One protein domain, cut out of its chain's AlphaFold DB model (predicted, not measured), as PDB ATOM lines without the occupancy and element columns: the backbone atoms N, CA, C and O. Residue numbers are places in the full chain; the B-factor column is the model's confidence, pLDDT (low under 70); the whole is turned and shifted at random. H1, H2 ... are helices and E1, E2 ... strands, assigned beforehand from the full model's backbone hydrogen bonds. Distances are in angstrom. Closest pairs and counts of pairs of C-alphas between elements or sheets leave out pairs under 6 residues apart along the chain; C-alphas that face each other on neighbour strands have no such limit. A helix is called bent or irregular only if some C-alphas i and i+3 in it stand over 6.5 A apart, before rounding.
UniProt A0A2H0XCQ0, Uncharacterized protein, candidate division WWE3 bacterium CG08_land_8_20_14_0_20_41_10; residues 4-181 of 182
ATOM      1  N   SER A   4     -23.673  35.846  68.719       92.44
ATOM      2  CA  SER A   4     -24.755  35.587  69.674       92.44
ATOM      3  C   SER A   4     -26.080  36.109  69.135       92.44
ATOM      4  O   SER A   4     -27.065  35.376  69.111       92.44
ATOM      5  N   LYS A   5     -26.075  37.317  68.555       94.62
ATOM      6  CA  LYS A   5     -27.288  37.899  67.978       94.62
ATOM      7  C   LYS A   5     -27.856  37.091  66.808       94.62
ATOM      8  O   LYS A   5     -29.065  36.925  66.703       94.62
ATOM      9  N   ASN A   6     -26.997  36.560  65.938       94.50
ATOM     10  CA  ASN A   6     -27.452  35.706  64.835       94.50
ATOM     11  C   ASN A   6     -28.028  34.369  65.340       94.50
ATOM     12  O   ASN A   6     -28.972  33.849  64.751       94.50
ATOM     13  N   ILE A   7     -27.485  33.819  66.434       96.50
ATOM     14  CA  ILE A   7     -28.034  32.614  67.075       96.50
ATOM     15  C   ILE A   7     -29.419  32.906  67.663       96.50
ATOM     16  O   ILE A   7     -30.335  32.126  67.420       96.50
ATOM     17  N   GLU A   8     -29.601  34.035  68.357       97.19
ATOM     18  CA  GLU A   8     -30.909  34.461  68.881       97.19
ATOM     19  C   GLU A   8     -31.954  34.610  67.769       97.19
ATOM     20  O   GLU A   8     -33.048  34.061  67.874       97.19
ATOM     21  N   ASN A   9     -31.609  35.300  66.675       96.94
ATOM     22  CA  ASN A   9     -32.516  35.498  65.539       96.94
ATOM     23  C   ASN A   9     -32.944  34.161  64.909       96.94
ATOM     24  O   ASN A   9     -34.098  33.987  64.507       96.94
ATOM     25  N   LEU A  10     -32.005  33.216  64.798       97.44
ATOM     26  CA  LEU A  10     -32.280  31.877  64.291       97.44
ATOM     27  C   LEU A  10     -33.160  31.086  65.266       97.44
ATOM     28  O   LEU A  10     -34.093  30.410  64.840       97.44
ATOM     29  N   GLU A  11     -32.893  31.176  66.568       98.12
ATOM     30  CA  GLU A  11     -33.689  30.514  67.598       98.12
ATOM     31  C   GLU A  11     -35.135  31.021  67.614       98.12
ATOM     32  O   GLU A  11     -36.069  30.216  67.631       98.12
ATOM     33  N   GLU A  12     -35.327  32.338  67.564       97.75
ATOM     34  CA  GLU A  12     -36.642  32.971  67.498       97.75
ATOM     35  C   GLU A  12     -37.423  32.488  66.271       97.75
ATOM     36  O   GLU A  12     -38.569  32.045  66.391       97.75
ATOM     37  N   PHE A  13     -36.782  32.479  65.099       97.88
ATOM     38  CA  PHE A  13     -37.382  31.943  63.882       97.88
ATOM     39  C   PHE A  13     -37.814  30.480  64.056       97.88
ATOM     40  O   PHE A  13     -38.956  30.135  63.749       97.88
ATOM     41  N   LEU A  14     -36.941  29.625  64.593       97.38
ATOM     42  CA  LEU A  14     -37.227  28.201  64.790       97.38
ATOM     43  C   LEU A  14     -38.368  27.953  65.791       97.38
ATOM     44  O   LEU A  14     -39.104  26.980  65.629       97.38
ATOM     45  N   LYS A  15     -38.533  28.810  66.808       96.44
ATOM     46  CA  LYS A  15     -39.615  28.715  67.807       96.44
ATOM     47  C   LYS A  15     -40.956  29.228  67.282       96.44
ATOM     48  O   LYS A  15     -41.995  28.653  67.603       96.44
ATOM     49  N   ASN A  16     -40.940  30.286  66.474       96.25
ATOM     50  CA  ASN A  16     -42.158  30.953  66.005       96.25
ATOM     51  C   ASN A  16     -42.816  30.260  64.801       96.25
ATOM     52  O   ASN A  16     -43.980  30.526  64.496       96.25
ATOM     53  N   HIS A  17     -42.119  29.332  64.139       95.88
ATOM     54  CA  HIS A  17     -42.642  28.606  62.982       95.88
ATOM     55  C   HIS A  17     -42.971  27.152  63.327       95.88
ATOM     56  O   HIS A  17     -42.162  26.412  63.882       95.88
ATOM     57  N   LYS A  18     -44.171  26.708  62.935       93.31
ATOM     58  CA  LYS A  18     -44.603  25.301  63.064       93.31
ATOM     59  C   LYS A  18     -44.341  24.476  61.799       93.31
ATOM     60  O   LYS A  18     -44.239  23.252  61.868       93.31
ATOM     61  N   THR A  19     -44.268  25.133  60.643       95.62
ATOM     62  CA  THR A  19     -44.035  24.524  59.325       95.62
ATOM     63  C   THR A  19     -43.419  25.547  58.370       95.62
ATOM     64  O   THR A  19     -43.502  26.742  58.645       95.62
ATOM     65  N   PHE A  20     -42.838  25.079  57.262       95.69
ATOM     66  CA  PHE A  20     -42.412  25.931  56.147       95.69
ATOM     67  C   PHE A  20     -43.551  26.041  55.130       95.69
ATOM     68  O   PHE A  20     -44.025  25.029  54.611       95.69
ATOM     69  N   LYS A  21     -43.986  27.258  54.841       95.12
ATOM     70  CA  LYS A  21     -45.041  27.621  53.898       95.12
ATOM     71  C   LYS A  21     -44.472  28.237  52.624       95.12
ATOM     72  O   LYS A  21     -44.977  27.949  51.540       95.12
ATOM     73  N   GLU A  22     -43.419  29.041  52.739       96.12
ATOM     74  CA  GLU A  22     -42.932  29.887  51.649       96.12
ATOM     75  C   GLU A  22     -41.421  29.769  51.421       96.12
ATOM     76  O   GLU A  22     -40.643  29.398  52.302       96.12
ATOM     77  N   LYS A  23     -40.976  30.111  50.203       95.94
ATOM     78  CA  LYS A  23     -39.546  30.100  49.850       95.94
ATOM     79  C   LYS A  23     -38.738  31.073  50.717       95.94
ATOM     80  O   LYS A  23     -37.599  30.767  51.059       95.94
ATOM     81  N   CYS A  24     -39.315  32.217  51.088       96.94
ATOM     82  CA  CYS A  24     -38.646  33.235  51.901       96.94
ATOM     83  C   CYS A  24     -38.240  32.715  53.289       96.94
ATOM     84  O   CYS A  24     -37.164  33.063  53.759       96.94
ATOM     85  N   GLU A  25     -39.024  31.826  53.906       97.44
ATOM     86  CA  GLU A  25     -38.706  31.220  55.207       97.44
ATOM     87  C   GLU A  25     -37.495  30.283  55.108       97.44
ATOM     88  O   GLU A  25     -36.617  30.287  55.970       97.44
ATOM     89  N   VAL A  26     -37.406  29.502  54.024       97.38
ATOM     90  CA  VAL A  26     -36.226  28.667  53.746       97.38
ATOM     91  C   VAL A  26     -35.007  29.543  53.482       97.38
ATOM     92  O   VAL A  26     -33.947  29.283  54.042       97.38
ATOM     93  N   ILE A  27     -35.148  30.597  52.675       97.38
ATOM     94  CA  ILE A  27     -34.060  31.548  52.417       97.38
ATOM     95  C   ILE A  27     -33.580  32.168  53.730       97.38
ATOM     96  O   ILE A  27     -32.383  32.139  54.001       97.38
ATOM     97  N   TYR A  28     -34.495  32.656  54.570       97.88
ATOM     98  CA  TYR A  28     -34.175  33.246  55.867       97.88
ATOM     99  C   TYR A  28     -33.378  32.277  56.748       97.88
ATOM    100  O   TYR A  28     -32.299  32.629  57.227       97.88
ATOM    101  N   LEU A  29     -33.846  31.029  56.889       97.75
ATOM    102  CA  LEU A  29     -33.133  29.993  57.640       97.75
ATOM    103  C   LEU A  29     -31.693  29.821  57.128       97.75
ATOM    104  O   LEU A  29     -30.742  29.812  57.908       97.75
ATOM    105  N   MET A  30     -31.529  29.699  55.809       97.62
ATOM    106  CA  MET A  30     -30.224  29.473  55.187       97.62
ATOM    107  C   MET A  30     -29.296  30.689  55.326       97.62
ATOM    108  O   MET A  30     -28.092  30.502  55.507       97.62
ATOM    109  N   VAL A  31     -29.838  31.914  55.302       97.44
ATOM    110  CA  VAL A  31     -29.101  33.163  55.567       97.44
ATOM    111  C   VAL A  31     -28.583  33.202  57.000       97.44
ATOM    112  O   VAL A  31     -27.390  33.425  57.204       97.44
ATOM    113  N   GLU A  32     -29.444  32.979  57.995       97.06
ATOM    114  CA  GLU A  32     -29.041  33.061  59.404       97.06
ATOM    115  C   GLU A  32     -27.985  32.004  59.746       97.06
ATOM    116  O   GLU A  32     -26.954  32.319  60.347       97.06
ATOM    117  N   ILE A  33     -28.154  30.774  59.251       96.88
ATOM    118  CA  ILE A  33     -27.130  29.728  59.366       96.88
ATOM    119  C   ILE A  33     -25.821  30.185  58.712       96.88
ATOM    120  O   ILE A  33     -24.753  30.076  59.320       96.88
ATOM    121  N   ARG A  34     -25.872  30.741  57.492       95.81
ATOM    122  CA  ARG A  34     -24.673  31.190  56.771       95.81
ATOM    123  C   ARG A  34     -23.891  32.239  57.549       95.81
ATOM    124  O   ARG A  34     -22.663  32.145  57.571       95.81
ATOM    125  N   LYS A  35     -24.588  33.196  58.172       95.31
ATOM    126  CA  LYS A  35     -23.988  34.239  59.014       95.31
ATOM    127  C   LYS A  35     -23.255  33.633  60.207       95.31
ATOM    128  O   LYS A  35     -22.131  34.029  60.491       95.31
ATOM    129  N   ILE A  36     -23.854  32.654  60.888       95.81
ATOM    130  CA  ILE A  36     -23.224  31.970  62.032       95.81
ATOM    131  C   ILE A  36     -21.980  31.191  61.584       95.81
ATOM    132  O   ILE A  36     -20.957  31.205  62.268       95.81
ATOM    133  N   LEU A  37     -22.032  30.560  60.407       94.25
ATOM    134  CA  LEU A  37     -20.893  29.837  59.841       94.25
ATOM    135  C   LEU A  37     -19.692  30.751  59.511       94.25
ATOM    136  O   LEU A  37     -18.570  30.249  59.438       94.25
ATOM    137  N   GLU A  38     -19.869  32.065  59.322       92.56
ATOM    138  CA  GLU A  38     -18.739  32.977  59.051       92.56
ATOM    139  C   GLU A  38     -17.817  33.215  60.243       92.56
ATOM    140  O   GLU A  38     -16.648  33.529  60.041       92.56
ATOM    141  N   TYR A  39     -18.281  32.995  61.473       90.12
ATOM    142  CA  TYR A  39     -17.437  33.167  62.661       90.12
ATOM    143  C   TYR A  39     -16.426  32.023  62.868       90.12
ATOM    144  O   TYR A  39     -15.687  32.028  63.849       90.12
ATOM    145  N   GLY A  40     -16.383  31.037  61.967       80.31
ATOM    146  CA  GLY A  40     -15.451  29.910  62.027       80.31
ATOM    147  C   GLY A  40     -15.867  28.793  62.994       80.31
ATOM    148  O   GLY A  40     -16.959  28.798  63.567       80.31
ATOM    149  N   GLY A  41     -14.990  27.792  63.141       77.81
ATOM    150  CA  GLY A  41     -15.209  26.592  63.957       77.81
ATOM    151  C   GLY A  41     -15.323  25.310  63.128       77.81
ATOM    152  O   GLY A  41     -14.599  25.120  62.150       77.81
ATOM    153  N   LYS A  42     -16.227  24.409  63.530       81.00
ATOM    154  CA  LYS A  42     -16.465  23.125  62.857       81.00
ATOM    155  C   LYS A  42     -16.883  23.330  61.397       81.00
ATOM    156  O   LYS A  42     -17.700  24.190  61.068       81.00
ATOM    157  N   SER A  43     -16.312  22.520  60.510       82.00
ATOM    158  CA  SER A  43     -16.499  22.659  59.068       82.00
ATOM    159  C   SER A  43     -17.769  21.947  58.587       82.00
ATOM    160  O   SER A  43     -17.715  20.785  58.190       82.00
ATOM    161  N   TYR A  44     -18.892  22.664  58.543       93.06
ATOM    162  CA  TYR A  44     -20.136  22.223  57.893       93.06
ATOM    163  C   TYR A  44     -20.108  22.511  56.383       93.06
ATOM    164  O   TYR A  44     -20.699  23.487  55.910       93.06
ATOM    165  N   LYS A  45     -19.320  21.734  55.625       92.12
ATOM    166  CA  LYS A  45     -19.040  22.023  54.203       92.12
ATOM    167  C   LYS A  45     -20.292  21.920  53.337       92.12
ATOM    168  O   LYS A  45     -20.535  22.808  52.522       92.12
ATOM    169  N   THR A  46     -21.082  20.865  53.521       92.56
ATOM    170  CA  THR A  46     -22.305  20.631  52.748       92.56
ATOM    171  C   THR A  46     -23.364  21.668  53.094       92.56
ATOM    172  O   THR A  46     -23.951  22.262  52.196       92.56
ATOM    173  N   LEU A  47     -23.567  21.957  54.381       95.38
ATOM    174  CA  LEU A  47     -24.486  23.004  54.829       95.38
ATOM    175  C   LEU A  47     -24.099  24.366  54.249       95.38
ATOM    176  O   LEU A  47     -24.940  25.040  53.659       95.38
ATOM    177  N   ARG A  48     -22.813  24.738  54.331       94.81
ATOM    178  CA  ARG A  48     -22.300  25.985  53.745       94.81
ATOM    179  C   ARG A  48     -22.537  26.042  52.239       94.81
ATOM    180  O   ARG A  48     -22.925  27.092  51.735       94.81
ATOM    181  N   PHE A  49     -22.317  24.937  51.531       93.88
ATOM    182  CA  PHE A  49     -22.573  24.856  50.098       93.88
ATOM    183  C   PHE A  49     -24.045  25.143  49.768       93.88
ATOM    184  O   PHE A  49     -24.310  26.007  48.937       93.88
ATOM    185  N   TYR A  50     -25.001  24.512  50.459       95.06
ATOM    186  CA  TYR A  50     -26.428  24.790  50.247       95.06
ATOM    187  C   TYR A  50     -26.818  26.218  50.655       95.06
ATOM    188  O   TYR A  50     -27.625  26.840  49.968       95.06
ATOM    189  N   CYS A  51     -26.223  26.769  51.719       95.56
ATOM    190  CA  CYS A  51     -26.405  28.175  52.082       95.56
ATOM    191  C   CYS A  51     -25.955  29.112  50.959       95.56
ATOM    192  O   CYS A  51     -26.674  30.046  50.627       95.56
ATOM    193  N   ASN A  52     -24.793  28.857  50.354       94.31
ATOM    194  CA  ASN A  52     -24.326  29.638  49.212       94.31
ATOM    195  C   ASN A  52     -25.265  29.449  48.007       94.31
ATOM    196  O   ASN A  52     -25.661  30.426  47.383       94.31
ATOM    197  N   TRP A  53     -25.670  28.215  47.702       94.31
ATOM    198  CA  TRP A  53     -26.516  27.921  46.541       94.31
ATOM    199  C   TRP A  53     -27.842  28.685  46.565       94.31
ATOM    200  O   TRP A  53     -28.263  29.234  45.554       94.31
ATOM    201  N   VAL A  54     -28.463  28.790  47.740       95.12
ATOM    202  CA  VAL A  54     -29.718  29.532  47.933       95.12
ATOM    203  C   VAL A  54     -29.576  31.040  47.682       95.12
ATOM    204  O   VAL A  54     -30.560  31.688  47.335       95.12
ATOM    205  N   LEU A  55     -28.380  31.607  47.860       91.81
ATOM    206  CA  LEU A  55     -28.150  33.058  47.852       91.81
ATOM    207  C   LEU A  55     -27.535  33.591  46.563       91.81
ATOM    208  O   LEU A  55     -27.488  34.804  46.361       91.81
ATOM    209  N   HIS A  56     -27.049  32.708  45.699       90.25
ATOM    210  CA  HIS A  56     -26.398  33.098  44.462       90.25
ATOM    211  C   HIS A  56     -27.274  32.780  43.253       90.25
ATOM    212  O   HIS A  56     -27.980  31.778  43.223       90.25
ATOM    213  N   LYS A  57     -27.181  33.633  42.227       88.69
ATOM    214  CA  LYS A  57     -27.785  33.388  40.907       88.69
ATOM    215  C   LYS A  57     -27.098  32.249  40.141       88.69
ATOM    216  O   LYS A  57     -27.704  31.657  39.261       88.69
ATOM    217  N   GLU A  58     -25.831  31.991  40.461       90.12
ATOM    218  CA  GLU A  58     -24.990  30.932  39.904       90.12
ATOM    219  C   GLU A  58     -23.878  30.593  40.907       90.12
ATOM    220  O   GLU A  58     -23.392  31.471  41.627       90.12
ATOM    221  N   LEU A  59     -23.440  29.335  40.948       91.00
ATOM    222  CA  LEU A  59     -22.267  28.923  41.721       91.00
ATOM    223  C   LEU A  59     -21.126  28.538  40.784       91.00
ATOM    224  O   LEU A  59     -21.149  27.463  40.201       91.00
ATOM    225  N   SER A  60     -20.107  29.386  40.680       88.62
ATOM    226  CA  SER A  60     -18.909  29.139  39.856       88.62
ATOM    227  C   SER A  60     -17.594  29.259  40.631       88.62
ATOM    228  O   SER A  60     -16.535  28.872  40.144       88.62
ATOM    229  N   GLN A  61     -17.638  29.787  41.857       85.69
ATOM    230  CA  GLN A  61     -16.439  30.013  42.656       85.69
ATOM    231  C   GLN A  61     -15.863  28.699  43.185       85.69
ATOM    232  O   GLN A  61     -16.531  28.002  43.953       85.69
ATOM    233  N   GLU A  62     -14.591  28.436  42.872       79.19
ATOM    234  CA  GLU A  62     -13.872  27.206  43.235       79.19
ATOM    235  C   GLU A  62     -14.009  26.862  44.724       79.19
ATOM    236  O   GLU A  62     -14.308  25.730  45.078       79.19
ATOM    237  N   LYS A  63     -13.892  27.845  45.625       80.62
ATOM    238  CA  LYS A  63     -14.027  27.612  47.077       80.62
ATOM    239  C   LYS A  63     -15.381  27.012  47.476       80.62
ATOM    240  O   LYS A  63     -15.447  26.269  48.450       80.62
ATOM    241  N   THR A  64     -16.446  27.346  46.750       81.25
ATOM    242  CA  THR A  64     -17.790  26.804  46.987       81.25
ATOM    243  C   THR A  64     -17.976  25.485  46.248       81.25
ATOM    244  O   THR A  64     -18.535  24.542  46.799       81.25
ATOM    245  N   THR A  65     -17.490  25.395  45.013       86.44
ATOM    246  CA  THR A  65     -17.754  24.256  44.133       86.44
ATOM    247  C   THR A  65     -16.786  23.089  44.311       86.44
ATOM    248  O   THR A  65     -17.128  21.968  43.942       86.44
ATOM    249  N   LYS A  66     -15.647  23.297  44.982       87.06
ATOM    250  CA  LYS A  66     -14.672  22.257  45.338       87.06
ATOM    251  C   LYS A  66     -15.292  21.088  46.094       87.06
ATOM    252  O   LYS A  66     -14.878  19.959  45.878       87.06
ATOM    253  N   LEU A  67     -16.326  21.323  46.911       87.94
ATOM    254  CA  LEU A  67     -17.078  20.235  47.547       87.94
ATOM    255  C   LEU A  67     -17.613  19.238  46.508       87.94
ATOM    256  O   LEU A  67     -17.576  18.034  46.735       87.94
ATOM    257  N   LEU A  68     -18.122  19.732  45.377       86.81
ATOM    258  CA  LEU A  68     -18.627  18.878  44.308       86.81
ATOM    259  C   LEU A  68     -17.488  18.139  43.606       86.81
ATOM    260  O   LEU A  68     -17.649  16.956  43.316       86.81
ATOM    261  N   SER A  69     -16.341  18.787  43.384       84.94
ATOM    262  CA  SER A  69     -15.152  18.093  42.876       84.94
ATOM    263  C   SER A  69     -14.715  16.983  43.829       84.94
ATOM    264  O   SER A  69     -14.658  15.832  43.413       84.94
ATOM    265  N   ASP A  70     -14.566  17.268  45.123       85.56
ATOM    266  CA  ASP A  70     -14.172  16.284  46.140       85.56
ATOM    267  C   ASP A  70     -15.144  15.083  46.203       85.56
ATOM    268  O   ASP A  70     -14.735  13.948  46.445       85.56
ATOM    269  N   VAL A  71     -16.443  15.316  45.971       82.38
ATOM    270  CA  VAL A  71     -17.478  14.269  45.987       82.38
ATOM    271  C   VAL A  71     -17.493  13.450  44.693       82.38
ATOM    272  O   VAL A  71     -17.648  12.226  44.739       82.38
ATOM    273  N   PHE A  72     -17.386  14.091  43.530       82.00
ATOM    274  CA  PHE A  72     -17.608  13.421  42.247       82.00
ATOM    275  C   PHE A  72     -16.322  12.974  41.556       82.00
ATOM    276  O   PHE A  72     -16.329  11.914  40.934       82.00
ATOM    277  N   GLU A  73     -15.226  13.721  41.677       82.00
ATOM    278  CA  GLU A  73     -13.963  13.445  40.988       82.00
ATOM    279  C   GLU A  73     -13.415  12.036  41.271       82.00
ATOM    280  O   GLU A  73     -13.151  11.325  40.298       82.00
ATOM    281  N   PRO A  74     -13.368  11.542  42.530       81.62
ATOM    282  CA  PRO A  74     -12.881  10.188  42.819       81.62
ATOM    283  C   PRO A  74     -13.759   9.072  42.232       81.62
ATOM    284  O   PRO A  74     -13.351   7.915  42.175       81.62
ATOM    285  N   ASN A  75     -14.984   9.406  41.819       76.12
ATOM    286  CA  ASN A  75     -16.016   8.458  41.403       76.12
ATOM    287  C   ASN A  75     -16.300   8.495  39.892       76.12
ATOM    288  O   ASN A  75     -17.116   7.708  39.399       76.12
ATOM    289  N   VAL A  76     -15.631   9.389  39.156       75.31
ATOM    290  CA  VAL A  76     -15.679   9.467  37.691       75.31
ATOM    291  C   VAL A  76     -14.401   8.877  37.115       75.31
ATOM    292  O   VAL A  76     -13.329   9.464  37.221       75.31
ATOM    293  N   ASP A  77     -14.529   7.749  36.425       75.31
ATOM    294  CA  ASP A  77     -13.440   7.146  35.665       75.31
ATOM    295  C   ASP A  77     -13.445   7.690  34.231       75.31
ATOM    296  O   ASP A  77     -14.438   7.600  33.496       75.31
ATOM    297  N   GLN A  78     -12.314   8.266  33.820       68.44
ATOM    298  CA  GLN A  78     -12.155   8.903  32.516       68.44
ATOM    299  C   GLN A  78     -12.216   7.909  31.348       68.44
ATOM    300  O   GLN A  78     -12.577   8.317  30.237       68.44
ATOM    301  N   LYS A  79     -11.907   6.629  31.590       77.56
ATOM    302  CA  LYS A  79     -11.913   5.562  30.578       77.56
ATOM    303  C   LYS A  79     -13.286   4.911  30.408       77.56
ATOM    304  O   LYS A  79     -13.496   4.190  29.438       77.56
ATOM    305  N   LYS A  80     -14.221   5.171  31.325       72.94
ATOM    306  CA  LYS A  80     -15.555   4.562  31.331       72.94
ATOM    307  C   LYS A  80     -16.595   5.412  30.611       72.94
ATOM    308  O   LYS A  80     -16.491   6.639  30.516       72.94
ATOM    309  N   SER A  81     -17.636   4.744  30.119       71.44
ATOM    310  CA  SER A  81     -18.808   5.405  29.546       71.44
ATOM    311  C   SER A  81     -19.599   6.181  30.612       71.44
ATOM    312  O   SER A  81     -19.512   5.908  31.813       71.44
ATOM    313  N   GLY A  82     -20.444   7.127  30.186       67.94
ATOM    314  CA  GLY A  82     -21.319   7.870  31.107       67.94
ATOM    315  C   GLY A  82     -22.247   6.960  31.925       67.94
ATOM    316  O   GLY A  82     -22.439   7.184  33.116       67.94
ATOM    317  N   HIS A  83     -22.741   5.867  31.332       67.88
ATOM    318  CA  HIS A  83     -23.600   4.894  32.019       67.88
ATOM    319  C   HIS A  83     -22.871   4.140  33.149       67.88
ATOM    320  O   HIS A  83     -23.457   3.819  34.185       67.88
ATOM    321  N   GLU A  84     -21.586   3.850  32.974       74.38
ATOM    322  CA  GLU A  84     -20.760   3.233  34.014       74.38
ATOM    323  C   GLU A  84     -20.431   4.218  35.138       74.38
ATOM    324  O   GLU A  84     -20.591   3.876  36.308       74.38
ATOM    325  N   ASN A  85     -20.082   5.462  34.803       74.62
ATOM    326  CA  ASN A  85     -19.872   6.513  35.803       74.62
ATOM    327  C   ASN A  85     -21.149   6.810  36.605       74.62
ATOM    328  O   ASN A  85     -21.095   6.966  37.824       74.62
ATOM    329  N   ALA A  86     -22.320   6.780  35.964       68.88
ATOM    330  CA  ALA A  86     -23.602   6.901  36.654       68.88
ATOM    331  C   ALA A  86     -23.846   5.770  37.662       68.88
ATOM    332  O   ALA A  86     -24.410   6.027  38.725       68.88
ATOM    333  N   ARG A  87     -23.416   4.533  37.366       73.81
ATOM    334  CA  ARG A  87     -23.489   3.414  38.322       73.81
ATOM    335  C   ARG A  87     -22.563   3.625  39.520       73.81
ATOM    336  O   ARG A  87     -23.018   3.411  40.640       73.81
ATOM    337  N   ASN A  88     -21.340   4.108  39.305       74.75
ATOM    338  CA  ASN A  88     -20.380   4.377  40.385       74.75
ATOM    339  C   ASN A  88     -20.865   5.505  41.312       74.75
ATOM    340  O   ASN A  88     -20.878   5.367  42.533       74.75
ATOM    341  N   ILE A  89     -21.374   6.593  40.728       71.94
ATOM    342  CA  ILE A  89     -21.875   7.757  41.473       71.94
ATOM    343  C   ILE A  89     -23.222   7.471  42.152       71.94
ATOM    344  O   ILE A  89     -23.629   8.189  43.064       71.94
ATOM    345  N   LYS A  90     -23.924   6.395  41.778       69.00
ATOM    346  CA  LYS A  90     -25.260   6.077  42.305       69.00
ATOM    347  C   LYS A  90     -25.297   5.872  43.821       69.00
ATOM    348  O   LYS A  90     -26.357   6.059  44.404       69.00
ATOM    349  N   SER A  91     -24.195   5.468  44.450       67.44
ATOM    350  CA  SER A  91     -24.107   5.314  45.909       67.44
ATOM    351  C   SER A  91     -23.877   6.669  46.595       67.44
ATOM    352  O   SER A  91     -24.751   7.170  47.298       67.44
ATOM    353  N   ILE A  92     -22.744   7.311  46.299       66.06
ATOM    354  CA  ILE A  92     -22.275   8.534  46.971       66.06
ATOM    355  C   ILE A  92     -23.079   9.762  46.536       66.06
ATOM    356  O   ILE A  92     -23.555  10.540  47.361       66.06
ATOM    357  N   GLY A  93     -23.319   9.896  45.230       65.75
ATOM    358  CA  GLY A  93     -24.169  10.947  44.686       65.75
ATOM    359  C   GLY A  93     -25.586  10.849  45.231       65.75
ATOM    360  O   GLY A  93     -26.196  11.870  45.524       65.75
ATOM    361  N   ARG A  94     -26.118   9.641  45.458       70.00
ATOM    362  CA  ARG A  94     -27.461   9.495  46.028       70.00
ATOM    363  C   ARG A  94     -27.568  10.129  47.407       70.00
ATOM    364  O   ARG A  94     -28.588  10.749  47.659       70.00
ATOM    365  N   ASP A  95     -26.570  10.041  48.275       76.88
ATOM    366  CA  ASP A  95     -26.661  10.687  49.590       76.88
ATOM    367  C   ASP A  95     -26.634  12.219  49.489       76.88
ATOM    368  O   ASP A  95     -27.401  12.889  50.187       76.88
ATOM    369  N   PHE A  96     -25.851  12.765  48.554       74.19
ATOM    370  CA  PHE A  96     -25.852  14.194  48.238       74.19
ATOM    371  C   PHE A  96     -27.199  14.657  47.650       74.19
ATOM    372  O   PHE A  96     -27.818  15.585  48.167       74.19
ATOM    373  N   PHE A  97     -27.703  13.974  46.618       73.19
ATOM    374  CA  PHE A  97     -28.940  14.334  45.913       73.19
ATOM    375  C   PHE A  97     -30.215  14.048  46.716       73.19
ATOM    376  O   PHE A  97     -31.232  14.707  46.524       73.19
ATOM    377  N   MET A  98     -30.175  13.081  47.635       76.88
ATOM    378  CA  MET A  98     -31.258  12.816  48.590       76.88
ATOM    379  C   MET A  98     -31.186  13.737  49.817       76.88
ATOM    380  O   MET A  98     -31.902  13.498  50.791       76.88
ATOM    381  N   LEU A  99     -30.321  14.759  49.789       87.88
ATOM    382  CA  LEU A  99     -30.139  15.739  50.857       87.88
ATOM    383  C   LEU A  99     -29.731  15.118  52.207       87.88
ATOM    384  O   LEU A  99     -29.917  15.747  53.244       87.88
ATOM    385  N   LYS A 100     -29.175  13.899  52.236       88.69
ATOM    386  CA  LYS A 100     -28.875  13.194  53.495       88.69
ATOM    387  C   LYS A 100     -27.698  13.813  54.236       88.69
ATOM    388  O   LYS A 100     -27.814  14.091  55.424       88.69
ATOM    389  N   THR A 101     -26.583  14.043  53.541       89.69
ATOM    390  CA  THR A 101     -25.401  14.690  54.137       89.69
ATOM    391  C   THR A 101     -25.742  16.105  54.587       89.69
ATOM    392  O   THR A 101     -25.395  16.505  55.692       89.69
ATOM    393  N   PHE A 102     -26.504  16.827  53.762       93.50
ATOM    394  CA  PHE A 102     -27.015  18.150  54.098       93.50
ATOM    395  C   PHE A 102     -27.888  18.129  55.358       93.50
ATOM    396  O   PHE A 102     -27.645  18.905  56.276       93.50
ATOM    397  N   ARG A 103     -28.851  17.201  55.439       95.00
ATOM    398  CA  ARG A 103     -29.697  17.015  56.623       95.00
ATOM    399  C   ARG A 103     -28.872  16.770  57.875       95.00
ATOM    400  O   ARG A 103     -29.100  17.419  58.886       95.00
ATOM    401  N   LYS A 104     -27.918  15.842  57.793       94.12
ATOM    402  CA  LYS A 104     -27.058  15.488  58.918       94.12
ATOM    403  C   LYS A 104     -26.261  16.694  59.408       94.12
ATOM    404  O   LYS A 104     -26.288  16.987  60.594       94.12
ATOM    405  N   GLU A 105     -25.596  17.414  58.505       95.81
ATOM    406  CA  GLU A 105     -24.832  18.607  58.883       95.81
ATOM    407  C   GLU A 105     -25.721  19.713  59.464       95.81
ATOM    408  O   GLU A 105     -25.294  20.403  60.383       95.81
ATOM    409  N   LEU A 106     -26.953  19.870  58.968       97.12
ATOM    410  CA  LEU A 106     -27.925  20.811  59.524       97.12
ATOM    411  C   LEU A 106     -28.370  20.410  60.939       97.12
ATOM    412  O   LEU A 106     -28.400  21.251  61.832       97.12
ATOM    413  N   GLU A 107     -28.683  19.135  61.165       96.25
ATOM    414  CA  GLU A 107     -29.037  18.621  62.494       96.25
ATOM    415  C   GLU A 107     -27.871  18.770  63.481       96.25
ATOM    416  O   GLU A 107     -28.073  19.223  64.608       96.25
ATOM    417  N   ASP A 108     -26.649  18.436  63.060       96.12
ATOM    418  CA  ASP A 108     -25.441  18.598  63.872       96.12
ATOM    419  C   ASP A 108     -25.183  20.077  64.191       96.12
ATOM    420  O   ASP A 108     -24.894  20.419  65.336       96.12
ATOM    421  N   PHE A 109     -25.364  20.971  63.212       97.25
ATOM    422  CA  PHE A 109     -25.241  22.415  63.413       97.25
ATOM    423  C   PHE A 109     -26.212  22.935  64.476       97.25
ATOM    424  O   PHE A 109     -25.804  23.700  65.352       97.25
ATOM    425  N   LEU A 110     -27.480  22.522  64.420       97.00
ATOM    426  CA  LEU A 110     -28.484  22.953  65.393       97.00
ATOM    427  C   LEU A 110     -28.192  22.400  66.788       97.00
ATOM    428  O   LEU A 110     -28.287  23.144  67.760       97.00
ATOM    429  N   LYS A 111     -27.771  21.134  66.894       96.06
ATOM    430  CA  LYS A 111     -27.370  20.524  68.174       96.06
ATOM    431  C   LYS A 111     -26.186  21.244  68.807       96.06
ATOM    432  O   LYS A 111     -26.254  21.584  69.985       96.06
ATOM    433  N   ASP A 112     -25.142  21.519  68.028       95.38
ATOM    434  CA  ASP A 112     -23.927  22.181  68.516       95.38
ATOM    435  C   ASP A 112     -24.225  23.600  69.046       95.38
ATOM    436  O   ASP A 112     -23.543  24.076  69.953       95.38
ATOM    437  N   HIS A 113     -25.280  24.252  68.541       95.06
ATOM    438  CA  HIS A 113     -25.751  25.562  69.010       95.06
ATOM    439  C   HIS A 113     -26.962  25.487  69.957       95.06
ATOM    440  O   HIS A 113     -27.506  26.527  70.317       95.06
ATOM    441  N   LYS A 114     -27.375  24.285  70.386       96.62
ATOM    442  CA  LYS A 114     -28.529  24.042  71.278       96.62
ATOM    443  C   LYS A 114     -29.855  24.625  70.756       96.62
ATOM    444  O   LYS A 114     -30.704  25.045  71.537       96.62
ATOM    445  N   LEU A 115     -30.035  24.634  69.439       97.62
ATOM    446  CA  LEU A 115     -31.207  25.192  68.766       97.62
ATOM    447  C   LEU A 115     -32.335  24.153  68.590       97.62
ATOM    448  O   LEU A 115     -32.058  22.957  68.441       97.62
ATOM    449  N   PRO A 116     -33.613  24.582  68.546       96.69
ATOM    450  CA  PRO A 116     -34.744  23.686  68.308       96.69
ATOM    451  C   PRO A 116     -34.674  22.985  66.943       96.69
ATOM    452  O   PRO A 116     -34.416  23.613  65.920       96.69
ATOM    453  N   MET A 117     -34.983  21.684  66.904       95.50
ATOM    454  CA  MET A 117     -34.989  20.881  65.665       95.50
ATOM    455  C   MET A 117     -36.396  20.507  65.173       95.50
ATOM    456  O   MET A 117     -36.551  19.964  64.079       95.50
ATOM    457  N   ASP A 118     -37.431  20.789  65.967       95.06
ATOM    458  CA  ASP A 118     -38.808  20.342  65.733       95.06
ATOM    459  C   ASP A 118     -39.363  20.755  64.370       95.06
ATOM    460  O   ASP A 118     -39.961  19.930  63.671       95.06
ATOM    461  N   LEU A 119     -39.122  22.010  63.976       94.38
ATOM    462  CA  LEU A 119     -39.551  22.549  62.690       94.38
ATOM    463  C   LEU A 119     -39.015  21.699  61.529       94.38
ATOM    464  O   LEU A 119     -39.780  21.326  60.643       94.38
ATOM    465  N   LEU A 120     -37.731  21.333  61.546       93.25
ATOM    466  CA  LEU A 120     -37.114  20.528  60.487       93.25
ATOM    467  C   LEU A 120     -37.518  19.058  60.563       93.25
ATOM    468  O   LEU A 120     -37.867  18.474  59.539       93.25
ATOM    469  N   ASN A 121     -37.524  18.461  61.757       92.56
ATOM    470  CA  ASN A 121     -37.846  17.043  61.934       92.56
ATOM    471  C   ASN A 121     -39.258  16.710  61.441       92.56
ATOM    472  O   ASN A 121     -39.450  15.708  60.749       92.56
ATOM    473  N   LYS A 122     -40.230  17.575  61.750       93.25
ATOM    474  CA  LYS A 122     -41.634  17.402  61.354       93.25
ATOM    475  C   LYS A 122     -41.889  17.784  59.892       93.25
ATOM    476  O   LYS A 122     -42.808  17.245  59.283       93.25
ATOM    477  N   ASN A 123     -41.079  18.676  59.309       93.50
ATOM    478  CA  ASN A 123     -41.350  19.274  57.995       93.50
ATOM    479  C   ASN A 123     -40.237  19.058  56.955       93.50
ATOM    480  O   ASN A 123     -40.187  19.783  55.961       93.50
ATOM    481  N   TRP A 124     -39.366  18.059  57.139       92.62
ATOM    482  CA  TRP A 124     -38.191  17.839  56.284       92.62
ATOM    483  C   TRP A 124     -38.520  17.781  54.787       92.62
ATOM    484  O   TRP A 124     -37.826  18.373  53.966       92.62
ATOM    485  N   TRP A 125     -39.602  17.094  54.419       88.62
ATOM    486  CA  TRP A 125     -40.018  16.981  53.019       88.62
ATOM    487  C   TRP A 125     -40.474  18.314  52.428       88.62
ATOM    488  O   TRP A 125     -40.122  18.634  51.293       88.62
ATOM    489  N   THR A 126     -41.232  19.097  53.194       92.00
ATOM    490  CA  THR A 126     -41.693  20.427  52.778       92.00
ATOM    491  C   THR A 126     -40.513  21.382  52.634       92.00
ATOM    492  O   THR A 126     -40.390  22.050  51.610       92.00
ATOM    493  N   PHE A 127     -39.597  21.364  53.606       95.00
ATOM    494  CA  PHE A 127     -38.340  22.105  53.553       95.00
ATOM    495  C   PHE A 127     -37.517  21.736  52.314       95.00
ATOM    496  O   PHE A 127     -37.162  22.608  51.527       95.00
ATOM    497  N   GLY A 128     -37.285  20.439  52.087       92.69
ATOM    498  CA  GLY A 128     -36.547  19.943  50.929       92.69
ATOM    499  C   GLY A 128     -37.189  20.347  49.601       92.69
ATOM    500  O   GLY A 128     -36.482  20.764  48.691       92.69
ATOM    501  N   LYS A 129     -38.526  20.301  49.486       91.00
ATOM    502  CA  LYS A 129     -39.229  20.799  48.291       91.00
ATOM    503  C   LYS A 129     -38.924  22.273  48.055       91.00
ATOM    504  O   LYS A 129     -38.528  22.628  46.952       91.00
ATOM    505  N   LEU A 130     -39.161  23.116  49.058       94.19
ATOM    506  CA  LEU A 130     -38.984  24.560  48.933       94.19
ATOM    507  C   LEU A 130     -37.528  24.905  48.613       94.19
ATOM    508  O   LEU A 130     -37.291  25.709  47.719       94.19
ATOM    509  N   LEU A 131     -36.572  24.230  49.256       95.19
ATOM    510  CA  LEU A 131     -35.149  24.350  48.955       95.19
ATOM    511  C   LEU A 131     -34.850  24.031  47.487       95.19
ATOM    512  O   LEU A 131     -34.235  24.845  46.806       95.19
ATOM    513  N   LEU A 132     -35.315  22.886  46.977       92.75
ATOM    514  CA  LEU A 132     -35.098  22.498  45.580       92.75
ATOM    515  C   LEU A 132     -35.775  23.457  44.596       92.75
ATOM    516  O   LEU A 132     -35.197  23.765  43.563       92.75
ATOM    517  N   GLU A 133     -36.954  23.986  44.927       92.69
ATOM    518  CA  GLU A 133     -37.615  25.029  44.132       92.69
ATOM    519  C   GLU A 133     -36.881  26.377  44.143       92.69
ATOM    520  O   GLU A 133     -37.164  27.214  43.286       92.69
ATOM    521  N   ILE A 134     -36.011  26.633  45.122       93.69
ATOM    522  CA  ILE A 134     -35.155  27.826  45.155       93.69
ATOM    523  C   ILE A 134     -33.924  27.599  44.279       93.69
ATOM    524  O   ILE A 134     -33.606  28.435  43.441       93.69
ATOM    525  N   ILE A 135     -33.246  26.461  44.444       93.31
ATOM    526  CA  ILE A 135     -31.949  26.227  43.796       93.31
ATOM    527  C   ILE A 135     -32.052  25.660  42.377       93.31
ATOM    528  O   ILE A 135     -31.050  25.648  41.667       93.31
ATOM    529  N   LYS A 136     -33.229  25.186  41.938       90.75
ATOM    530  CA  LYS A 136     -33.383  24.572  40.605       90.75
ATOM    531  C   LYS A 136     -32.998  25.497  39.451       90.75
ATOM    532  O   LYS A 136     -32.490  25.020  38.443       90.75
ATOM    533  N   ASP A 137     -33.206  26.799  39.628       86.00
ATOM    534  CA  ASP A 137     -32.943  27.821  38.615       86.00
ATOM    535  C   ASP A 137     -31.531  28.428  38.771       86.00
ATOM    536  O   ASP A 137     -31.151  29.314  38.011       86.00
ATOM    537  N   CYS A 138     -30.740  27.942  39.739       88.94
ATOM    538  CA  CYS A 138     -29.365  28.368  39.983       88.94
ATOM    539  C   CYS A 138     -28.382  27.289  39.489       88.94
ATOM    540  O   CYS A 138     -28.215  26.256  40.153       88.94
ATOM    541  N   PRO A 139     -27.724  27.486  38.332       86.00
ATOM    542  CA  PRO A 139     -26.747  26.536  37.827       86.00
ATOM    543  C   PRO A 139     -25.494  26.501  38.709       86.00
ATOM    544  O   PRO A 139     -25.065  27.515  39.269       86.00
ATOM    545  N   VAL A 140     -24.877  25.321  38.797       91.31
ATOM    546  CA  VAL A 140     -23.574  25.150  39.447       91.31
ATOM    547  C   VAL A 140     -22.552  24.728  38.412       91.31
ATOM    548  O   VAL A 140     -22.646  23.633  37.863       91.31
ATOM    549  N   HIS A 141     -21.572  25.594  38.196       91.12
ATOM    550  CA  HIS A 141     -20.447  25.411  37.295       91.12
ATOM    551  C   HIS A 141     -19.234  24.962  38.105       91.12
ATOM    552  O   HIS A 141     -18.732  25.688  38.964       91.12
ATOM    553  N   PHE A 142     -18.761  23.749  37.859       87.06
ATOM    554  CA  PHE A 142     -17.614  23.191  38.560       87.06
ATOM    555  C   PHE A 142     -16.894  22.188  37.682       87.06
ATOM    556  O   PHE A 142     -17.526  21.380  37.013       87.06
ATOM    557  N   VAL A 143     -15.565  22.209  37.709       80.94
ATOM    558  CA  VAL A 143     -14.770  21.252  36.945       80.94
ATOM    559  C   VAL A 143     -14.344  20.118  37.869       80.94
ATOM    560  O   VAL A 143     -13.629  20.327  38.848       80.94
ATOM    561  N   ALA A 144     -14.806  18.913  37.551       78.31
ATOM    562  CA  ALA A 144     -14.419  17.672  38.210       78.31
ATOM    563  C   ALA A 144     -14.293  16.577  37.147       78.31
ATOM    564  O   ALA A 144     -15.287  15.978  36.718       78.31
ATOM    565  N   ASN A 145     -13.069  16.331  36.675       76.00
ATOM    566  CA  ASN A 145     -12.815  15.499  35.497       76.00
ATOM    567  C   ASN A 145     -13.627  15.970  34.269       76.00
ATOM    568  O   ASN A 145     -13.412  17.058  33.743       76.00
ATOM    569  N   LYS A 146     -14.561  15.133  33.791       75.69
ATOM    570  CA  LYS A 146     -15.442  15.421  32.648       75.69
ATOM    571  C   LYS A 146     -16.711  16.170  33.046       75.69
ATOM    572  O   LYS A 146     -17.463  16.530  32.150       75.69
ATOM    573  N   ILE A 147     -16.978  16.359  34.338       81.56
ATOM    574  CA  ILE A 147     -18.153  17.094  34.808       81.56
ATOM    575  C   ILE A 147     -17.815  18.581  34.817       81.56
ATOM    576  O   ILE A 147     -16.768  18.966  35.334       81.56
ATOM    577  N   GLN A 148     -18.699  19.380  34.230       85.94
ATOM    578  CA  GLN A 148     -18.615  20.838  34.196       85.94
ATOM    579  C   GLN A 148     -19.802  21.508  34.882       85.94
ATOM    580  O   GLN A 148     -19.643  22.595  35.430       85.94
ATOM    581  N   ASP A 149     -20.970  20.854  34.894       88.62
ATOM    582  CA  ASP A 149     -22.157  21.421  35.524       88.62
ATOM    583  C   ASP A 149     -22.938  20.411  36.361       88.62
ATOM    584  O   ASP A 149     -23.000  19.211  36.061       88.62
ATOM    585  N   LEU A 150     -23.627  20.940  37.369       89.69
ATOM    586  CA  LEU A 150     -24.748  20.295  38.038       89.69
ATOM    587  C   LEU A 150     -26.020  21.102  37.753       89.69
ATOM    588  O   LEU A 150     -26.113  22.277  38.102       89.69
ATOM    589  N   LYS A 151     -27.013  20.444  37.145       89.62
ATOM    590  CA  LYS A 151     -28.353  21.003  36.913       89.62
ATOM    591  C   LYS A 151     -29.418  20.225  37.668       89.62
ATOM    592  O   LYS A 151     -29.338  18.999  37.793       89.62
ATOM    593  N   ILE A 152     -30.435  20.941  38.128       90.31
ATOM    594  CA  ILE A 152     -31.614  20.378  38.779       90.31
ATOM    595  C   ILE A 152     -32.816  20.718  37.913       90.31
ATOM    596  O   ILE A 152     -33.054  21.870  37.585       90.31
ATOM    597  N   GLU A 153     -33.596  19.705  37.560       89.31
ATOM    598  CA  GLU A 153     -34.803  19.877  36.764       89.31
ATOM    599  C   GLU A 153     -35.978  19.221  37.471       89.31
ATOM    600  O   GLU A 153     -35.896  18.077  37.928       89.31
ATOM    601  N   LYS A 154     -37.101  19.926  37.530       88.38
ATOM    602  CA  LYS A 154     -38.358  19.338  37.974       88.38
ATOM    603  C   LYS A 154     -38.979  18.550  36.822       88.38
ATOM    604  O   LYS A 154     -38.978  19.021  35.691       88.38
ATOM    605  N   TYR A 155     -39.478  17.345  37.091       86.00
ATOM    606  CA  TYR A 155     -40.085  16.492  36.057       86.00
ATOM    607  C   TYR A 155     -41.425  15.864  36.463       86.00
ATOM    608  O   TYR A 155     -42.028  15.161  35.658       86.00
ATOM    609  N   ASP A 156     -41.867  16.054  37.708       82.12
ATOM    610  CA  ASP A 156     -43.140  15.530  38.210       82.12
ATOM    611  C   ASP A 156     -43.649  16.443  39.336       82.12
ATOM    612  O   ASP A 156     -43.153  16.394  40.467       82.12
ATOM    613  N   ASP A 157     -44.602  17.318  39.011       74.56
ATOM    614  CA  ASP A 157     -45.196  18.258  39.968       74.56
ATOM    615  C   ASP A 157     -46.005  17.549  41.055       74.56
ATOM    616  O   ASP A 157     -45.956  17.956  42.218       74.56
ATOM    617  N   MET A 158     -46.699  16.466  40.692       72.75
ATOM    618  CA  MET A 158     -47.592  15.746  41.598       72.75
ATOM    619  C   MET A 158     -46.813  14.941  42.643       72.75
ATOM    620  O   MET A 158     -47.197  14.918  43.811       72.75
ATOM    621  N   ASN A 159     -45.681  14.341  42.258       74.06
ATOM    622  CA  ASN A 159     -44.901  13.459  43.140       74.06
ATOM    623  C   ASN A 159     -43.560  14.042  43.599       74.06
ATOM    624  O   ASN A 159     -42.685  13.296  44.056       74.06
ATOM    625  N   TYR A 160     -43.384  15.364  43.508       73.50
ATOM    626  CA  TYR A 160     -42.166  16.035  43.970       73.50
ATOM    627  C   TYR A 160     -40.910  15.466  43.283       73.50
ATOM    628  O   TYR A 160     -39.903  15.163  43.926       73.50
ATOM    629  N   GLY A 161     -41.006  15.247  41.971       83.31
ATOM    630  CA  GLY A 161     -39.953  14.628  41.182       83.31
ATOM    631  C   GLY A 161     -38.904  15.630  40.726       83.31
ATOM    632  O   GLY A 161     -39.180  16.450  39.850       83.31
ATOM    633  N   TYR A 162     -37.682  15.495  41.244       85.88
ATOM    634  CA  TYR A 162     -36.516  16.268  40.804       85.88
ATOM    635  C   TYR A 162     -35.450  15.371  40.196       85.88
ATOM    636  O   TYR A 162     -35.176  14.276  40.686       85.88
ATOM    637  N   LYS A 163     -34.850  15.830  39.106       87.00
ATOM    638  CA  LYS A 163     -33.772  15.158  38.397       87.00
ATOM    639  C   LYS A 163     -32.511  15.995  38.535       87.00
ATOM    640  O   LYS A 163     -32.455  17.113  38.039       87.00
ATOM    641  N   PHE A 164     -31.497  15.416  39.152       87.19
ATOM    642  CA  PHE A 164     -30.160  15.978  39.208       87.19
ATOM    643  C   PHE A 164     -29.348  15.421  38.049       87.19
ATOM    644  O   PHE A 164     -29.323  14.201  37.846       87.19
ATOM    645  N   SER A 165     -28.714  16.306  37.288       86.88
ATOM    646  CA  SER A 165     -27.911  15.957  36.122       86.88
ATOM    647  C   SER A 165     -26.492  16.486  36.284       86.88
ATOM    648  O   SER A 165     -26.309  17.696  36.389       86.88
ATOM    649  N   LEU A 166     -25.505  15.587  36.276       86.44
ATOM    650  CA  LEU A 166     -24.094  15.952  36.112       86.44
ATOM    651  C   LEU A 166     -23.796  15.998  34.619       86.44
ATOM    652  O   LEU A 166     -24.100  15.029  33.920       86.44
ATOM    653  N   ILE A 167     -23.256  17.107  34.134       87.25
ATOM    654  CA  ILE A 167     -23.182  17.431  32.708       87.25
ATOM    655  C   ILE A 167     -21.729  17.601  32.277       87.25
ATOM    656  O   ILE A 167     -20.916  18.114  33.044       87.25
ATOM    657  N   ASP A 168     -21.411  17.142  31.065       84.38
ATOM    658  CA  ASP A 168     -20.091  17.304  30.458       84.38
ATOM    659  C   ASP A 168     -19.913  18.624  29.695       84.38
ATOM    660  O   ASP A 168     -20.844  19.407  29.509       84.38
ATOM    661  N   SER A 169     -18.705  18.835  29.170       81.31
ATOM    662  CA  SER A 169     -18.366  20.000  28.343       81.31
ATOM    663  C   SER A 169     -19.173  20.148  27.053       81.31
ATOM    664  O   SER A 169     -19.169  21.208  26.436       81.31
ATOM    665  N   ARG A 170     -19.882  19.098  26.633       82.50
ATOM    666  CA  ARG A 170     -20.754  19.084  25.453       82.50
ATOM    667  C   ARG A 170     -22.222  19.275  25.837       82.50
ATOM    668  O   ARG A 170     -23.099  18.999  25.019       82.50
ATOM    669  N   GLN A 171     -22.493  19.698  27.073       82.75
ATOM    670  CA  GLN A 171     -23.829  19.837  27.646       82.75
ATOM    671  C   GLN A 171     -24.630  18.520  27.670       82.75
ATOM    672  O   GLN A 171     -25.863  18.525  27.710       82.75
ATOM    673  N   LYS A 172     -23.948  17.364  27.678       81.88
ATOM    674  CA  LYS A 172     -24.590  16.048  27.757       81.88
ATOM    675  C   LYS A 172     -24.608  15.532  29.198       81.88
ATOM    676  O   LYS A 172     -23.583  15.541  29.877       81.88
ATOM    677  N   PRO A 173     -25.756  15.030  29.683       81.25
ATOM    678  CA  PRO A 173     -25.854  14.476  31.026       81.25
ATOM    679  C   PRO A 173     -25.105  13.140  31.124       81.25
ATOM    680  O   PRO A 173     -25.470  12.165  30.465       81.25
ATOM    681  N   ILE A 174     -24.098  13.095  31.992       76.12
ATOM    682  CA  ILE A 174     -23.283  11.922  32.329       76.12
ATOM    683  C   ILE A 174     -23.985  11.078  33.396       76.12
ATOM    684  O   ILE A 174     -24.016   9.854  33.312       76.12
ATOM    685  N   VAL A 175     -24.584  11.735  34.392       76.38
ATOM    686  CA  VAL A 175     -25.313  11.089  35.491       76.38
ATOM    687  C   VAL A 175     -26.679  11.733  35.621       76.38
ATOM    688  O   VAL A 175     -26.779  12.953  35.584       76.38
ATOM    689  N   LYS A 176     -27.725  10.919  35.790       78.88
ATOM    690  CA  LYS A 176     -29.092  11.374  36.076       78.88
ATOM    691  C   LYS A 176     -29.611  10.656  37.307       78.88
ATOM    692  O   LYS A 176     -29.704   9.428  37.304       78.88
ATOM    693  N   LEU A 177     -29.992  11.404  38.333       77.25
ATOM    694  CA  LEU A 177     -30.572  10.841  39.548       77.25
ATOM    695  C   LEU A 177     -31.915  11.489  39.845       77.25
ATOM    696  O   LEU A 177     -32.059  12.705  39.811       77.25
ATOM    697  N   LYS A 178     -32.912  10.638  40.088       80.50
ATOM    698  CA  LYS A 178     -34.291  11.034  40.349       80.50
ATOM    699  C   LYS A 178     -34.555  10.981  41.849       80.50
ATOM    700  O   LYS A 178     -34.485   9.910  42.449       80.50
ATOM    701  N   LEU A 179     -34.903  12.121  42.420       76.06
ATOM    702  CA  LEU A 179     -35.571  12.232  43.706       76.06
ATOM    703  C   LEU A 179     -37.081  12.177  43.450       76.06
ATOM    704  O   LEU A 179     -37.568  12.838  42.534       76.06
ATOM    705  N   LYS A 180     -37.803  11.372  44.226       73.50
ATOM    706  CA  LYS A 180     -39.266  11.394  44.331       73.50
ATOM    707  C   LYS A 180     -39.638  11.203  45.790       73.50
ATOM    708  O   LYS A 180     -38.930  10.492  46.510       73.50
ATOM    709  N   ARG A 181     -40.761  11.787  46.200       71.50
ATOM    710  CA  ARG A 181     -41.410  11.375  47.443       71.50
ATOM    711  C   ARG A 181     -41.876   9.925  47.258       71.50
ATOM    712  O   ARG A 181     -42.507   9.623  46.247       71.50
TER     713      ARG A 181
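What this domain is: This is residues 4 to 181 of the 182 residues of an uncharacterized protein of candidate division WWE3 bacterium CG08_land_8_20_14_0_20_41_10 (UniProt A0A2H0XCQ0). A strongly twisted four-stranded sheet makes one end of the domain, with H4 and H5 packed over one face and no named helix over the other. The other end is a cluster of mostly crossed helices, with H3 touching H2, H4, H6 and H7, and the hairpin of H1 and H2 placing H1 away from the sheet. The printed part has 178 residues, with seven named helices followed by four named strands, in the order E1, E2, E3, E4 across an all-antiparallel sheet. The class is mixed, helices and strands; the whole is compact, with a radius of gyration of the C-alphas of 16.6 A and spans of 51 by 39 by 27 A.

How they stand to each other: E1, residues 140 to 144, E2, residues 147 to 156, E3, residues 161 to 168, and E4, residues 173 to 179, form a meander, each strand the antiparallel neighbour of the one before. Within hydrogen-bond range are N 142 and O 148 at 2.8 A for E1 and E2, N 163 and O 153 at 2.7 A for E2 and E3, and N 164 and O 177 at 2.8 A for E3 and E4. H4, residues 62 to 75, and H5, residues 82 to 97, are on the same face, at heights over the sheet of 7.8 A and 6.2 A. The closest C-alphas of H4 and E1 are those of Ser 69 and Ala 144, 4.7 A; of H5 and E4, those of Gly 82 and Ile 174, also 4.7 A. H7, residues 118 to 135, is on the sheet through residues 129 to 135; the closest C-alphas of H7 and E2 are those of Ile 135 and Ile 152, 7.7 A. The hub, H3, residues 45 to 55, touches H2, residues 23 to 37, at a steep tilt of 48 degrees, opposite ways, closest at the C-alphas of Met 30 and Cys 51, 5.1 A. H6, residues 100 to 112, touches H3 with residues 101 to 106 alone, about perpendicular at 81 degrees, closest at the C-alphas of Thr 46 and Phe 102, 5.5 A. H1, residues 4 to 16, and H2 form a helical hairpin at a shallow tilt of 29 degrees, closest at the C-alphas of Leu 10 and Glu 32, 6.0 A. Every O i to N i+4 pair is within hydrogen-bond range in H1, H2 and H6, against 6 of 7 in H3, 6 of 10 in H4, 8 of 12 in H5 and 12 of 14 in H7.

Where its parts are: H1 begins at C-alpha 4, (-24.755, 35.587, 69.674), and E4 ends at C-alpha 179, (-35.571, 12.232, 43.706). The longest strand, E2, measures 25.3 A, E3 22.7 A, H7 23.7 A and H2 21.2 A. H7 is irregular, with C-alphas 122 and 125 8.5 A apart; H4 and H5 are only just irregular, at 6.9 A from C-alpha 71 to 74 and 6.7 A from 88 to 91.

The domain as a whole: The two C-alphas farthest apart are those of Asn 16 and Lys 79, 53.1 A. The printed part has no cut and no long link. The mean pLDDT of the printed part is 87.3, with residues 78, 82 to 83, 86 and 90 to 93 under 70.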